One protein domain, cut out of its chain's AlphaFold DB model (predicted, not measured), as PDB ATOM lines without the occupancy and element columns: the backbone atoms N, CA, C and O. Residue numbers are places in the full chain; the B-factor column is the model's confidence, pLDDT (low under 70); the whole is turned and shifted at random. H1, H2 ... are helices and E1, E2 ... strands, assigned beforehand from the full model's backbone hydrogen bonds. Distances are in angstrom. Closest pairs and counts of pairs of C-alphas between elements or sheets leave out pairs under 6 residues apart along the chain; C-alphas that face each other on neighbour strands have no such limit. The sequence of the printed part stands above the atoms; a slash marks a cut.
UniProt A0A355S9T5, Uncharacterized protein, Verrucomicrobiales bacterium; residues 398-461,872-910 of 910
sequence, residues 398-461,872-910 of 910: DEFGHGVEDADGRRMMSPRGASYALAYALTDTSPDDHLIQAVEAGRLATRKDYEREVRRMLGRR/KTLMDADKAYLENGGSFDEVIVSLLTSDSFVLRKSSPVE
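This is residues 398 to 461 and 872 to 910 of the 910 residues of an uncharacterized protein of Verrucomicrobiales bacterium (UniProt A0A355S9T5). Two helical hairpins, H1 with H2 and H4 with H5, lie to either side of the helix H3, which packs on H5; the centres of H1, H2 and H3 make a loose triangle. A small ribbon of two short antiparallel strands, E1 and E2, pairs a stretch near the beginning of the printed part with one near its end; residues 398 to 409 come before E1, the short helix H6 leads into E2, and the tail, residues 906 to 910, follows E2. The printed part has 103 residues, with six named helices and two named strands in the order E1, H1, H2, H3, H4, H5, H6, E2; the sheet, E1 - E2, is antiparallel. The class is mostly helix, and the whole is compact, with a radius of gyration of the C-alphas of 14.0 A and spans of 45 by 33 by 22 A.

E1, residues 410 to 412, and E2, residues 903 to 905, are antiparallel neighbours at 143 degrees; N 411 and O 904 are within hydrogen-bond range at 2.8 A, as are N 904 and O 411 at 2.8 A. H6, residues 899 to 902, is close to but not clearly touching H1, residues 415 to 426, the closest C-alphas being those of Ala 418 and Val 902, 7.5 A apart. H1, with residues 415 to 419 alone, touches H2, residues 433 to 440, in a helical hairpin at a shallow tilt of 27 degrees, closest at the C-alphas of Pro 415 and Val 439, 5.5 A apart. H1 and H3, residues 447 to 458, only just touch, with 3 pairs of C-alphas within 8 A, the closest being those of Leu 422 and Val 454 at 7.2 A. H3 touches H5, residues 888 to 897, closest at the C-alphas of Arg 447 and Thr 897, 5.6 A apart; they run opposite ways at a tilt of 37 degrees, only just steep. H5 and H4, residues 872 to 883, touch as a helical hairpin, closest at the C-alphas of Ala 877 and Val 891, 5.0 A apart; their tilt of 32 degrees is shallow, only just short of steep. H2 is apart from both H4 and H5. In H1 to H5 every O i to N i+4 pair is within hydrogen-bond range; H6 is too short for such a pair.

E1 begins at C-alpha 410, (-38.147, 24.048, 15.798), and E2 ends at C-alpha 905, (-39.814, 25.574, 19.724). From first to last C-alpha H1 measures 16.8 A, H3 16.2 A, H4 16.1 A, H5 14.3 A and H2 10.4 A. H4 begins at C-alpha 872, (-41.567, 9.178, 20.963).

The C-alphas farthest apart are those of Gly 885 and Glu 910, 46.4 A. Residues 462 to 871 are not printed, and C-alphas 461 and 872 stand 31.8 A apart across the cut. Of the links that are printed whole, none is long. Residues 398 to 409 hold no named element. The mean pLDDT of the printed part is 88.1, with residues 398 to 404 and 906 to 910 under 70.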
ATOM      1  N   ASP A 398     -30.084  30.060  30.059       67.19
ATOM      2  CA  ASP A 398     -30.624  30.300  28.724       67.19
ATOM      3  C   ASP A 398     -30.597  28.998  27.897       67.19
ATOM      4  O   ASP A 398     -29.593  28.285  27.864       67.19
ATOM      5  N   GLU A 399     -31.722  28.669  27.264       68.94
ATOM      6  CA  GLU A 399     -31.865  27.545  26.340       68.94
ATOM      7  C   GLU A 399     -32.697  27.910  25.107       68.94
ATOM      8  O   GLU A 399     -33.482  27.090  24.619       68.94
ATOM      9  N   PHE A 400     -32.583  29.138  24.608       68.38
ATOM     10  CA  PHE A 400     -33.267  29.520  23.380       68.38
ATOM     11  C   PHE A 400     -32.667  28.809  22.152       68.38
ATOM     12  O   PHE A 400     -31.458  28.589  22.022       68.38
ATOM     13  N   GLY A 401     -33.541  28.409  21.224       65.62
ATOM     14  CA  GLY A 401     -33.140  27.821  19.948       65.62
ATOM     15  C   GLY A 401     -32.713  28.908  18.972       65.62
ATOM     16  O   GLY A 401     -33.562  29.504  18.319       65.62
ATOM     17  N   HIS A 402     -31.410  29.157  18.859       69.19
ATOM     18  CA  HIS A 402     -30.841  30.111  17.895       69.19
ATOM     19  C   HIS A 402     -30.210  29.441  16.666       69.19
ATOM     20  O   HIS A 402     -29.671  30.122  15.797       69.19
ATOM     21  N   GLY A 403     -30.246  28.111  16.597       69.75
ATOM     22  CA  GLY A 403     -29.740  27.345  15.467       69.75
ATOM     23  C   GLY A 403     -30.695  27.319  14.275       69.75
ATOM     24  O   GLY A 403     -31.692  28.050  14.199       69.75
ATOM     25  N   VAL A 404     -30.359  26.441  13.330       68.75
ATOM     26  CA  VAL A 404     -31.139  26.216  12.112       68.75
ATOM     27  C   VAL A 404     -32.528  25.700  12.480       68.75
ATOM     28  O   VAL A 404     -32.676  24.855  13.367       68.75
ATOM     29  N   GLU A 405     -33.528  26.259  11.812       79.81
ATOM     30  CA  GLU A 405     -34.927  25.867  11.922       79.81
ATOM     31  C   GLU A 405     -35.179  24.594  11.106       79.81
ATOM     32  O   GLU A 405     -34.720  24.480   9.968       79.81
ATOM     33  N   ASP A 406     -35.859  23.622  11.703       78.12
ATOM     34  CA  ASP A 406     -36.290  22.399  11.040       78.12
ATOM     35  C   ASP A 406     -37.618  22.598  10.290       78.12
ATOM     36  O   ASP A 406     -38.210  23.678  10.288       78.12
ATOM     37  N   ALA A 407     -38.094  21.538   9.632       76.31
ATOM     38  CA  ALA A 407     -39.337  21.572   8.861       76.31
ATOM     39  C   ALA A 407     -40.593  21.873   9.708       76.31
ATOM     40  O   ALA A 407     -41.615  22.262   9.147       76.31
ATOM     41  N   ASP A 408     -40.515  21.719  11.034       76.88
ATOM     42  CA  ASP A 408     -41.609  21.931  11.986       76.88
ATOM     43  C   ASP A 408     -41.482  23.274  12.736       76.88
ATOM     44  O   ASP A 408     -42.177  23.503  13.732       76.88
ATOM     45  N   GLY A 409     -40.574  24.157  12.307       80.06
ATOM     46  CA  GLY A 409     -40.330  25.457  12.939       80.06
ATOM     47  C   GLY A 409     -39.551  25.386  14.260       80.06
ATOM     48  O   GLY A 409     -39.469  26.367  15.008       80.06
ATOM     49  N   ARG A 410     -38.983  24.223  14.604       84.50
ATOM     50  CA  ARG A 410     -38.147  24.048  15.798       84.50
ATOM     51  C   ARG A 410     -36.709  24.388  15.449       84.50
ATOM     52  O   ARG A 410     -36.200  23.997  14.409       84.50
ATOM     53  N   ARG A 411     -36.010  25.070  16.344       85.56
ATOM     54  CA  ARG A 411     -34.606  25.434  16.150       85.56
ATOM     55  C   ARG A 411     -33.707  24.559  16.994       85.56
ATOM     56  O   ARG A 411     -33.983  24.328  18.173       85.56
ATOM     57  N   MET A 412     -32.609  24.097  16.406       84.19
ATOM     58  CA  MET A 412     -31.545  23.468  17.179       84.19
ATOM     59  C   MET A 412     -30.929  24.482  18.146       84.19
ATOM     60  O   MET A 412     -30.903  25.688  17.885       84.19
ATOM     61  N   MET A 413     -30.444  24.008  19.286       85.44
ATOM     62  CA  MET A 413     -29.671  24.850  20.190       85.44
ATOM     63  C   MET A 413     -28.373  25.319  19.518       85.44
ATOM     64  O   MET A 413     -27.798  24.600  18.701       85.44
ATOM     65  N   SER A 414     -27.892  26.519  19.852       84.06
ATOM     66  CA  SER A 414     -26.550  26.927  19.422       84.06
ATOM     67  C   SER A 414     -25.498  25.990  20.038       84.06
ATOM     68  O   SER A 414     -25.731  25.494  21.142       84.06
ATOM     69  N   PRO A 415     -24.330  25.769  19.404       88.50
ATOM     70  CA  PRO A 415     -23.278  24.925  19.977       88.50
ATOM     71  C   PRO A 415     -22.890  25.326  21.409       88.50
ATOM     72  O   PRO A 415     -22.763  24.469  22.278       88.50
ATOM     73  N   ARG A 416     -22.810  26.632  21.700       85.56
ATOM     74  CA  ARG A 416     -22.613  27.127  23.071       85.56
ATOM     75  C   ARG A 416     -23.765  26.718  23.990       85.56
ATOM     76  O   ARG A 416     -23.527  26.184  25.063       85.56
ATOM     77  N   GLY A 417     -25.017  26.949  23.599       85.69
ATOM     78  CA  GLY A 417     -26.153  26.521  24.419       85.69
ATOM     79  C   GLY A 417     -26.109  25.013  24.689       85.69
ATOM     80  O   GLY A 417     -26.282  24.579  25.827       85.69
ATOM     81  N   ALA A 418     -25.797  24.224  23.658       89.06
ATOM     82  CA  ALA A 418     -25.701  22.773  23.720       89.06
ATOM     83  C   ALA A 418     -24.672  22.301  24.752       89.06
ATOM     84  O   ALA A 418     -24.974  21.409  25.547       89.06
ATOM     85  N   SER A 419     -23.488  22.923  24.792       91.50
ATOM     86  CA  SER A 419     -22.453  22.563  25.762       91.50
ATOM     87  C   SER A 419     -22.918  22.804  27.196       91.50
ATOM     88  O   SER A 419     -22.750  21.927  28.040       91.50
ATOM     89  N   TYR A 420     -23.567  23.939  27.482       88.12
ATOM     90  CA  TYR A 420     -24.130  24.210  28.814       88.12
ATOM     91  C   TYR A 420     -25.309  23.293  29.146       88.12
ATOM     92  O   TYR A 420     -25.463  22.869  30.294       88.12
ATOM     93  N   ALA A 421     -26.157  22.971  28.168       87.62
ATOM     94  CA  ALA A 421     -27.282  22.072  28.372       87.62
ATOM     95  C   ALA A 421     -26.810  20.668  28.771       87.62
ATOM     96  O   ALA A 421     -27.371  20.107  29.716       87.62
ATOM     97  N   LEU A 422     -25.779  20.146  28.095       91.94
ATOM     98  CA  LEU A 422     -25.140  18.860  28.384       91.94
ATOM     99  C   LEU A 422     -24.400  18.872  29.722       91.94
ATOM    100  O   LEU A 422     -24.672  18.013  30.562       91.94
ATOM    101  N   ALA A 423     -23.541  19.875  29.949       90.88
ATOM    102  CA  ALA A 423     -22.832  20.070  31.213       90.88
ATOM    103  C   ALA A 423     -23.821  20.033  32.384       90.88
ATOM    104  O   ALA A 423     -23.806  19.111  33.187       90.88
ATOM    105  N   TYR A 424     -24.832  20.898  32.376       86.81
ATOM    106  CA  TYR A 424     -25.838  20.954  33.436       86.81
ATOM    107  C   TYR A 424     -26.899  19.834  33.402       86.81
ATOM    108  O   TYR A 424     -27.815  19.822  34.239       86.81
ATOM    109  N   ALA A 425     -26.874  18.921  32.432       87.38
ATOM    110  CA  ALA A 425     -27.678  17.699  32.480       87.38
ATOM    111  C   ALA A 425     -26.957  16.592  33.261       87.38
ATOM    112  O   ALA A 425     -27.623  15.825  33.952       87.38
ATOM    113  N   LEU A 426     -25.621  16.559  33.207       90.12
ATOM    114  CA  LEU A 426     -24.796  15.470  33.741       90.12
ATOM    115  C   LEU A 426     -23.908  15.878  34.931       90.12
ATOM    116  O   LEU A 426     -23.517  15.019  35.721       90.12
ATOM    117  N   THR A 427     -23.645  17.174  35.102       87.38
ATOM    118  CA  THR A 427     -22.802  17.774  36.147       87.38
ATOM    119  C   THR A 427     -23.451  19.041  36.727       87.38
ATOM    120  O   THR A 427     -24.541  19.460  36.320       87.38
ATOM    121  N   ASP A 428     -22.797  19.649  37.718       80.75
ATOM    122  CA  ASP A 428     -23.186  20.947  38.294       80.75
ATOM    123  C   ASP A 428     -22.298  22.102  37.814       80.75
ATOM    124  O   ASP A 428     -22.447  23.240  38.250       80.75
ATOM    125  N   THR A 429     -21.372  21.805  36.908       84.25
ATOM    126  CA  THR A 429     -20.320  22.708  36.455       84.25
ATOM    127  C   THR A 429     -20.609  23.227  35.051       84.25
ATOM    128  O   THR A 429     -21.363  22.621  34.287       84.25
ATOM    129  N   SER A 430     -20.005  24.365  34.709       86.75
ATOM    130  CA  SER A 430     -19.920  24.846  33.328       86.75
ATOM    131  C   SER A 430     -19.254  23.812  32.400       86.75
ATOM    132  O   SER A 430     -18.614  22.877  32.894       86.75
ATOM    133  N   PRO A 431     -19.382  23.963  31.066       91.12
ATOM    134  CA  PRO A 431     -18.694  23.121  30.093       91.12
ATOM    135  C   PRO A 431     -17.214  22.932  30.430       91.12
ATOM    136  O   PRO A 431     -16.518  23.895  30.740       91.12
ATOM    137  N   ASP A 432     -16.753  21.683  30.370       92.06
ATOM    138  CA  ASP A 432     -15.331  21.372  30.495       92.06
ATOM    139  C   ASP A 432     -14.562  21.775  29.228       92.06
ATOM    140  O   ASP A 432     -15.155  22.024  28.176       92.06
ATOM    141  N   ASP A 433     -13.231  21.797  29.311       92.50
ATOM    142  CA  ASP A 433     -12.363  22.187  28.191       92.50
ATOM    143  C   ASP A 433     -12.641  21.368  26.921       92.50
ATOM    144  O   ASP A 433     -12.573  21.889  25.810       92.50
ATOM    145  N   HIS A 434     -13.020  20.093  27.066       94.88
ATOM    146  CA  HIS A 434     -13.391  19.239  25.939       94.88
ATOM    147  C   HIS A 434     -14.676  19.704  25.243       94.88
ATOM    148  O   HIS A 434     -14.716  19.735  24.012       94.88
ATOM    149  N   LEU A 435     -15.718  20.071  25.997       94.88
ATOM    150  CA  LEU A 435     -16.939  20.649  25.433       94.88
ATOM    151  C   LEU A 435     -16.672  22.014  24.795       94.88
ATOM    152  O   LEU A 435     -17.193  22.272  23.712       94.88
ATOM    153  N   ILE A 436     -15.852  22.862  25.424       93.56
ATOM    154  CA  ILE A 436     -15.466  24.170  24.872       93.56
ATOM    155  C   ILE A 436     -14.756  23.977  23.524       93.56
ATOM    156  O   ILE A 436     -15.191  24.524  22.511       93.56
ATOM    157  N   GLN A 437     -13.758  23.093  23.464       95.06
ATOM    158  CA  GLN A 437     -13.058  22.752  22.221       95.06
ATOM    159  C   GLN A 437     -13.981  22.112  21.176       95.06
ATOM    160  O   GLN A 437     -13.796  22.306  19.974       95.06
ATOM    161  N   ALA A 438     -14.974  21.321  21.596       95.38
ATOM    162  CA  ALA A 438     -15.961  20.760  20.678       95.38
ATOM    163  C   ALA A 438     -16.819  21.861  20.041       95.38
ATOM    164  O   ALA A 438     -17.099  21.785  18.845       95.38
ATOM    165  N   VAL A 439     -17.189  22.893  20.804       92.69
ATOM    166  CA  VAL A 439     -17.898  24.073  20.291       92.69
ATOM    167  C   VAL A 439     -17.026  24.855  19.311       92.69
ATOM    168  O   VAL A 439     -17.468  25.109  18.191       92.69
ATOM    169  N   GLU A 440     -15.786  25.170  19.683       92.44
ATOM    170  CA  GLU A 440     -14.837  25.914  18.839       92.44
ATOM    171  C   GLU A 440     -14.522  25.186  17.526       92.44
ATOM    172  O   GLU A 440     -14.433  25.806  16.467       92.44
ATOM    173  N   ALA A 441     -14.419  23.856  17.568       94.94
ATOM    174  CA  ALA A 441     -14.178  23.021  16.394       94.94
ATOM    175  C   ALA A 441     -15.447  22.714  15.572       94.94
ATOM    176  O   ALA A 441     -15.377  21.931  14.623       94.94
ATOM    177  N   GLY A 442     -16.617  23.248  15.948       91.94
ATOM    178  CA  GLY A 442     -17.891  22.968  15.273       91.94
ATOM    179  C   GLY A 442     -18.375  21.517  15.409       91.94
ATOM    180  O   GLY A 442     -19.223  21.070  14.642       91.94
ATOM    181  N   ARG A 443     -17.854  20.769  16.388       93.19
ATOM    182  CA  ARG A 443     -18.176  19.362  16.673       93.19
ATOM    183  C   ARG A 443     -19.258  19.220  17.744       93.19
ATOM    184  O   ARG A 443     -19.196  18.290  18.541       93.19
ATOM    185  N   LEU A 444     -20.222  20.136  17.798       91.44
ATOM    186  CA  LEU A 444     -21.394  20.050  18.681       91.44
ATOM    187  C   LEU A 444     -22.658  20.534  17.958       91.44
ATOM    188  O   LEU A 444     -23.412  21.360  18.468       91.44
ATOM    189  N   ALA A 445     -22.848  20.049  16.729       87.81
ATOM    190  CA  ALA A 445     -23.922  20.477  15.829       87.81
ATOM    191  C   ALA A 445     -24.830  19.323  15.368       87.81
ATOM    192  O   ALA A 445     -25.850  19.552  14.725       87.81
ATOM    193  N   THR A 446     -24.474  18.072  15.668       90.06
ATOM    194  CA  THR A 446     -25.237  16.890  15.249       90.06
ATOM    195  C   THR A 446     -25.564  15.982  16.429       90.06
ATOM    196  O   THR A 446     -24.892  16.002  17.456       90.06
ATOM    197  N   ARG A 447     -26.560  15.099  16.285       91.44
ATOM    198  CA  ARG A 447     -26.878  14.110  17.335       91.44
ATOM    199  C   ARG A 447     -25.714  13.180  17.653       91.44
ATOM    200  O   ARG A 447     -25.521  12.841  18.810       91.44
ATOM    201  N   LYS A 448     -24.920  12.816  16.641       95.25
ATOM    202  CA  LYS A 448     -23.705  12.011  16.829       95.25
ATOM    203  C   LYS A 448     -22.665  12.746  17.671       95.25
ATOM    204  O   LYS A 448     -21.954  12.116  18.445       95.25
ATOM    205  N   ASP A 449     -22.591  14.072  17.544       95.19
ATOM    206  CA  ASP A 449     -21.739  14.881  18.411       95.19
ATOM    207  C   ASP A 449     -22.235  14.874  19.856       95.19
ATOM    208  O   ASP A 449     -21.439  14.649  20.764       95.19
ATOM    209  N   TYR A 450     -23.541  15.068  20.064       95.62
ATOM    210  CA  TYR A 450     -24.146  14.995  21.397       95.62
ATOM    211  C   TYR A 450     -23.898  13.626  22.026       95.62
ATOM    212  O   TYR A 450     -23.428  13.560  23.153       95.62
ATOM    213  N   GLU A 451     -24.153  12.542  21.292       97.62
ATOM    214  CA  GLU A 451     -23.930  11.179  21.772       97.62
ATOM    215  C   GLU A 451     -22.475  10.967  22.201       97.62
ATOM    216  O   GLU A 451     -22.222  10.480  23.303       97.62
ATOM    217  N   ARG A 452     -21.513  11.385  21.367       97.62
ATOM    218  CA  ARG A 452     -20.083  11.295  21.681       97.62
ATOM    219  C   ARG A 452     -19.758  11.997  23.001       97.62
ATOM    220  O   ARG A 452     -19.067  11.417  23.839       97.62
ATOM    221  N   GLU A 453     -20.237  13.226  23.185       97.56
ATOM    222  CA  GLU A 453     -19.962  13.997  24.401       97.56
ATOM    223  C   GLU A 453     -20.707  13.450  25.626       97.56
ATOM    224  O   GLU A 453     -20.109  13.353  26.695       97.56
ATOM    225  N   VAL A 454     -21.962  13.009  25.483       97.44
ATOM    226  CA  VAL A 454     -22.730  12.373  26.568       97.44
ATOM    227  C   VAL A 454     -22.020  11.110  27.048       97.44
ATOM    228  O   VAL A 454     -21.761  10.978  28.241       97.44
ATOM    229  N   ARG A 455     -21.633  10.214  26.132       97.81
ATOM    230  CA  ARG A 455     -20.912   8.975  26.470       97.81
ATOM    231  C   ARG A 455     -19.580   9.266  27.153       97.81
ATOM    232  O   ARG A 455     -19.270   8.656  28.175       97.81
ATOM    233  N   ARG A 456     -18.818  10.241  26.638       96.44
ATOM    234  CA  ARG A 456     -17.577  10.704  27.275       96.44
ATOM    235  C   ARG A 456     -17.841  11.138  28.712       96.44
ATOM    236  O   ARG A 456     -17.147  10.676  29.608       96.44
ATOM    237  N   MET A 457     -18.831  12.001  28.928       95.25
ATOM    238  CA  MET A 457     -19.165  12.539  30.246       95.25
ATOM    239  C   MET A 457     -19.661  11.459  31.218       95.25
ATOM    240  O   MET A 457     -19.270  11.491  32.381       95.25
ATOM    241  N   LEU A 458     -20.451  10.482  30.758       95.25
ATOM    242  CA  LEU A 458     -20.912   9.351  31.577       95.25
ATOM    243  C   LEU A 458     -19.756   8.428  32.025       95.25
ATOM    244  O   LEU A 458     -19.764   7.881  33.132       95.25
ATOM    245  N   GLY A 459     -18.712   8.311  31.201       94.06
ATOM    246  CA  GLY A 459     -17.510   7.530  31.508       94.06
ATOM    247  C   GLY A 459     -16.510   8.205  32.456       94.06
ATOM    248  O   GLY A 459     -15.551   7.564  32.883       94.06
ATOM    249  N   ARG A 460     -16.692   9.486  32.803       92.38
ATOM    250  CA  ARG A 460     -15.720  10.235  33.621       92.38
ATOM    251  C   ARG A 460     -15.674   9.748  35.067       92.38
ATOM    252  O   ARG A 460     -16.704   9.409  35.648       92.38
ATOM    253  N   ARG A 461     -14.464   9.730  35.636       91.75
ATOM    254  CA  ARG A 461     -14.165   9.379  37.043       91.75
ATOM    255  C   ARG A 461     -13.103  10.285  37.681       91.75
ATOM    256  O   ARG A 461     -12.628  10.010  38.781       91.75
ATOM    257  N   LYS A 872     -42.620   9.871  21.720       95.31
ATOM    258  CA  LYS A 872     -41.567   9.178  20.963       95.31
ATOM    259  C   LYS A 872     -40.249   9.119  21.738       95.31
ATOM    260  O   LYS A 872     -39.647   8.058  21.800       95.31
ATOM    261  N   THR A 873     -39.842  10.218  22.373       96.50
ATOM    262  CA  THR A 873     -38.629  10.265  23.204       96.50
ATOM    263  C   THR A 873     -38.694   9.265  24.360       96.50
ATOM    264  O   THR A 873     -37.717   8.576  24.629       96.50
ATOM    265  N   LEU A 874     -39.845   9.150  25.032       98.00
ATOM    266  CA  LEU A 874     -40.030   8.188  26.124       98.00
ATOM    267  C   LEU A 874     -40.012   6.735  25.628       98.00
ATOM    268  O   LEU A 874     -39.393   5.887  26.264       98.00
ATOM    269  N   MET A 875     -40.645   6.457  24.485       98.06
ATOM    270  CA  MET A 875     -40.626   5.129  23.858       98.06
ATOM    271  C   MET A 875     -39.220   4.732  23.397       98.06
ATOM    272  O   MET A 875     -38.804   3.597  23.611       98.06
ATOM    273  N   ASP A 876     -38.476   5.662  22.794       98.50
ATOM    274  CA  ASP A 876     -37.101   5.430  22.347       98.50
ATOM    275  C   ASP A 876     -36.155   5.216  23.550       98.50
ATOM    276  O   ASP A 876     -35.206   4.440  23.457       98.50
ATOM    277  N   ALA A 877     -36.424   5.842  24.702       98.56
ATOM    278  CA  ALA A 877     -35.689   5.601  25.944       98.56
ATOM    279  C   ALA A 877     -36.017   4.233  26.577       98.56
ATOM    280  O   ALA A 877     -35.103   3.532  27.009       98.56
ATOM    281  N   ASP A 878     -37.291   3.820  26.592       98.56
ATOM    282  CA  ASP A 878     -37.712   2.476  27.038       98.56
ATOM    283  C   ASP A 878     -37.097   1.378  26.168       98.56
ATOM    284  O   ASP A 878     -36.538   0.402  26.667       98.56
ATOM    285  N   LYS A 879     -37.105   1.593  24.850       98.62
ATOM    286  CA  LYS A 879     -36.456   0.709  23.888       98.62
ATOM    287  C   LYS A 879     -34.943   0.631  24.112       98.62
ATOM    288  O   LYS A 879     -34.402  -0.470  24.139       98.62
ATOM    289  N   ALA A 880     -34.277   1.769  24.323       98.50
ATOM    290  CA  ALA A 880     -32.841   1.805  24.600       98.50
ATOM    291  C   ALA A 880     -32.473   1.012  25.865       98.50
ATOM    292  O   ALA A 880     -31.480   0.289  25.847       98.50
ATOM    293  N   TYR A 881     -33.289   1.077  26.923       98.69
ATOM    294  CA  TYR A 881     -33.100   0.248  28.117       98.69
ATOM    295  C   TYR A 881     -33.178  -1.249  27.781       98.69
ATOM    296  O   TYR A 881     -32.273  -2.013  28.111       98.69
ATOM    297  N   LEU A 882     -34.248  -1.673  27.101       98.38
ATOM    298  CA  LEU A 882     -34.505  -3.085  26.797       98.38
ATOM    299  C   LEU A 882     -33.463  -3.697  25.850       98.38
ATOM    300  O   LEU A 882     -33.035  -4.829  26.061       98.38
ATOM    301  N   GLU A 883     -33.037  -2.960  24.824       98.44
ATOM    302  CA  GLU A 883     -32.085  -3.454  23.818       98.44
ATOM    303  C   GLU A 883     -30.639  -3.520  24.327       98.44
ATOM    304  O   GLU A 883     -29.818  -4.215  23.728       98.44
ATOM    305  N   ASN A 884     -30.328  -2.851  25.441       98.44
ATOM    306  CA  ASN A 884     -28.975  -2.762  25.994       98.44
ATOM    307  C   ASN A 884     -28.886  -3.344  27.412       98.44
ATOM    308  O   ASN A 884     -28.249  -2.771  28.292       98.44
ATOM    309  N   GLY A 885     -29.560  -4.473  27.654       98.00
ATOM    310  CA  GLY A 885     -29.424  -5.234  28.903       98.00
ATOM    311  C   GLY A 885     -29.903  -4.498  30.158       98.00
ATOM    312  O   GLY A 885     -29.480  -4.826  31.263       98.00
ATOM    313  N   GLY A 886     -30.770  -3.495  30.015       98.25
ATOM    314  CA  GLY A 886     -31.248  -2.674  31.124       98.25
ATOM    315  C   GLY A 886     -30.254  -1.620  31.617       98.25
ATOM    316  O   GLY A 886     -30.267  -1.278  32.801       98.25
ATOM    317  N   SER A 887     -29.400  -1.117  30.722       98.69
ATOM    318  CA  SER A 887     -28.499   0.007  30.983       98.69
ATOM    319  C   SER A 887     -29.269   1.309  31.223       98.69
ATOM    320  O   SER A 887     -30.137   1.708  30.438       98.69
ATOM    321  N   PHE A 888     -28.927   2.007  32.306       98.50
ATOM    322  CA  PHE A 888     -29.425   3.352  32.567       98.50
ATOM    323  C   PHE A 888     -28.624   4.413  31.807       98.50
ATOM    324  O   PHE A 888     -29.190   5.446  31.441       98.50
ATOM    325  N   ASP A 889     -27.345   4.169  31.506       98.31
ATOM    326  CA  ASP A 889     -26.570   5.085  30.664       98.31
ATOM    327  C   ASP A 889     -27.158   5.183  29.251       98.31
ATOM    328  O   ASP A 889     -27.257   6.291  28.720       98.31
ATOM    329  N   GLU A 890     -27.670   4.091  28.675       98.56
ATOM    330  CA  GLU A 890     -28.357   4.131  27.374       98.56
ATOM    331  C   GLU A 890     -29.698   4.876  27.426       98.56
ATOM    332  O   GLU A 890     -30.059   5.573  26.472       98.56
ATOM    333  N   VAL A 891     -30.412   4.833  28.559       98.69
ATOM    334  CA  VAL A 891     -31.588   5.695  28.780       98.69
ATOM    335  C   VAL A 891     -31.172   7.164  28.740       98.69
ATOM    336  O   VAL A 891     -31.802   7.967  28.051       98.69
ATOM    337  N   ILE A 892     -30.095   7.532  29.439       98.31
ATOM    338  CA  ILE A 892     -29.593   8.912  29.465       98.31
ATOM    339  C   ILE A 892     -29.124   9.349  28.073       98.31
ATOM    340  O   ILE A 892     -29.480  10.444  27.631       98.31
ATOM    341  N   VAL A 893     -28.368   8.512  27.359       98.50
ATOM    342  CA  VAL A 893     -27.923   8.785  25.985       98.50
ATOM    343  C   VAL A 893     -29.122   9.012  25.066       98.50
ATOM    344  O   VAL A 893     -29.156  10.019  24.352       98.50
ATOM    345  N   SER A 894     -30.136   8.147  25.123       98.50
ATOM    346  CA  SER A 894     -31.365   8.283  24.331       98.50
ATOM    347  C   SER A 894     -32.091   9.602  24.634       98.50
ATOM    348  O   SER A 894     -32.425  10.367  23.726       98.50
ATOM    349  N   LEU A 895     -32.233   9.955  25.916       97.88
ATOM    350  CA  LEU A 895     -32.867  11.207  26.338       97.88
ATOM    351  C   LEU A 895     -32.086  12.449  25.878       97.88
ATOM    352  O   LEU A 895     -32.685  13.383  25.340       97.88
ATOM    353  N   LEU A 896     -30.765  12.477  26.064       96.12
ATOM    354  CA  LEU A 896     -29.923  13.648  25.782       96.12
ATOM    355  C   LEU A 896     -29.558  13.811  24.297       96.12
ATOM    356  O   LEU A 896     -29.001  14.836  23.909       96.12
ATOM    357  N   THR A 897     -29.905  12.844  23.450       96.38
ATOM    358  CA  THR A 897     -29.757  12.926  21.984       96.38
ATOM    359  C   THR A 897     -31.103  13.050  21.257       96.38
ATOM    360  O   THR A 897     -31.151  13.186  20.027       96.38
ATOM    361  N   SER A 898     -32.206  13.052  22.014       95.19
ATOM    362  CA  SER A 898     -33.578  13.156  21.514       95.19
ATOM    363  C   SER A 898     -33.933  14.544  20.969       95.19
ATOM    364  O   SER A 898     -33.312  15.558  21.297       95.19
ATOM    365  N   ASP A 899     -35.010  14.608  20.180       91.00
ATOM    366  CA  ASP A 899     -35.610  15.873  19.724       91.00
ATOM    367  C   ASP A 899     -35.966  16.776  20.901       91.00
ATOM    368  O   ASP A 899     -35.720  17.980  20.863       91.00
ATOM    369  N   SER A 900     -36.520  16.172  21.956       90.50
ATOM    370  CA  SER A 900     -36.964  16.860  23.164       90.50
ATOM    371  C   SER A 900     -35.826  17.587  23.881       90.50
ATOM    372  O   SER A 900     -36.098  18.553  24.599       90.50
ATOM    373  N   PHE A 901     -34.578  17.138  23.700       90.50
ATOM    374  CA  PHE A 901     -33.392  17.764  24.279       90.50
ATOM    375  C   PHE A 901     -32.668  18.702  23.309       90.50
ATOM    376  O   PHE A 901     -32.286  19.802  23.711       90.50
ATOM    377  N   VAL A 902     -32.497  18.305  22.045       89.81
ATOM    378  CA  VAL A 902     -31.670  19.028  21.060       89.81
ATOM    379  C   VAL A 902     -32.398  20.232  20.444       89.81
ATOM    380  O   VAL A 902     -31.760  21.232  20.103       89.81
ATOM    381  N   LEU A 903     -33.727  20.164  20.318       87.56
ATOM    382  CA  LEU A 903     -34.537  21.168  19.624       87.56
ATOM    383  C   LEU A 903     -35.334  22.040  20.604       87.56
ATOM    384  O   LEU A 903     -35.710  21.621  21.702       87.56
ATOM    385  N   ARG A 904     -35.618  23.280  20.204       84.31
ATOM    386  CA  ARG A 904     -36.449  24.242  20.938       84.31
ATOM    387  C   ARG A 904     -37.518  24.788  20.002       84.31
ATOM    388  O   ARG A 904     -37.224  25.134  18.863       84.31
ATOM    389  N   LYS A 905     -38.764  24.865  20.470       73.44
ATOM    390  CA  LYS A 905     -39.814  25.574  19.724       73.44
ATOM    391  C   LYS A 905     -39.473  27.063  19.721       73.44
ATOM    392  O   LYS A 905     -39.009  27.568  20.742       73.44
ATOM    393  N   SER A 906     -39.686  27.750  18.601       60.56
ATOM    394  CA  SER A 906     -39.645  29.213  18.589       60.56
ATOM    395  C   SER A 906     -40.629  29.728  19.640       60.56
ATOM    396  O   SER A 906     -41.804  29.348  19.606       60.56
ATOM    397  N   SER A 907     -40.169  30.552  20.584       49.78
ATOM    398  CA  SER A 907     -41.096  31.269  21.459       49.78
ATOM    399  C   SER A 907     -42.077  32.038  20.570       49.78
ATOM    400  O   SER A 907     -41.622  32.684  19.619       49.78
ATOM    401  N   PRO A 908     -43.396  31.997  20.835       39.03
ATOM    402  CA  PRO A 908     -44.252  33.057  20.340       39.03
ATOM    403  C   PRO A 908     -43.636  34.348  20.872       39.03
ATOM    404  O   PRO A 908     -43.360  34.454  22.066       39.03
ATOM    405  N   VAL A 909     -43.314  35.270  19.974       33.31
ATOM    406  CA  VAL A 909     -43.009  36.640  20.370       33.31
ATOM    407  C   VAL A 909     -44.313  37.162  20.977       33.31
ATOM    408  O   VAL A 909     -45.252  37.427  20.230       33.31
ATOM    409  N   GLU A 910     -44.415  37.163  22.308       27.19
ATOM    410  CA  GLU A 910     -45.449  37.907  23.040       27.19
ATOM    411  C   GLU A 910     -44.997  39.349  23.246       27.19
ATOM    412  O   GLU A 910     -43.854  39.550  23.725       27.19
TER     413      GLU A 910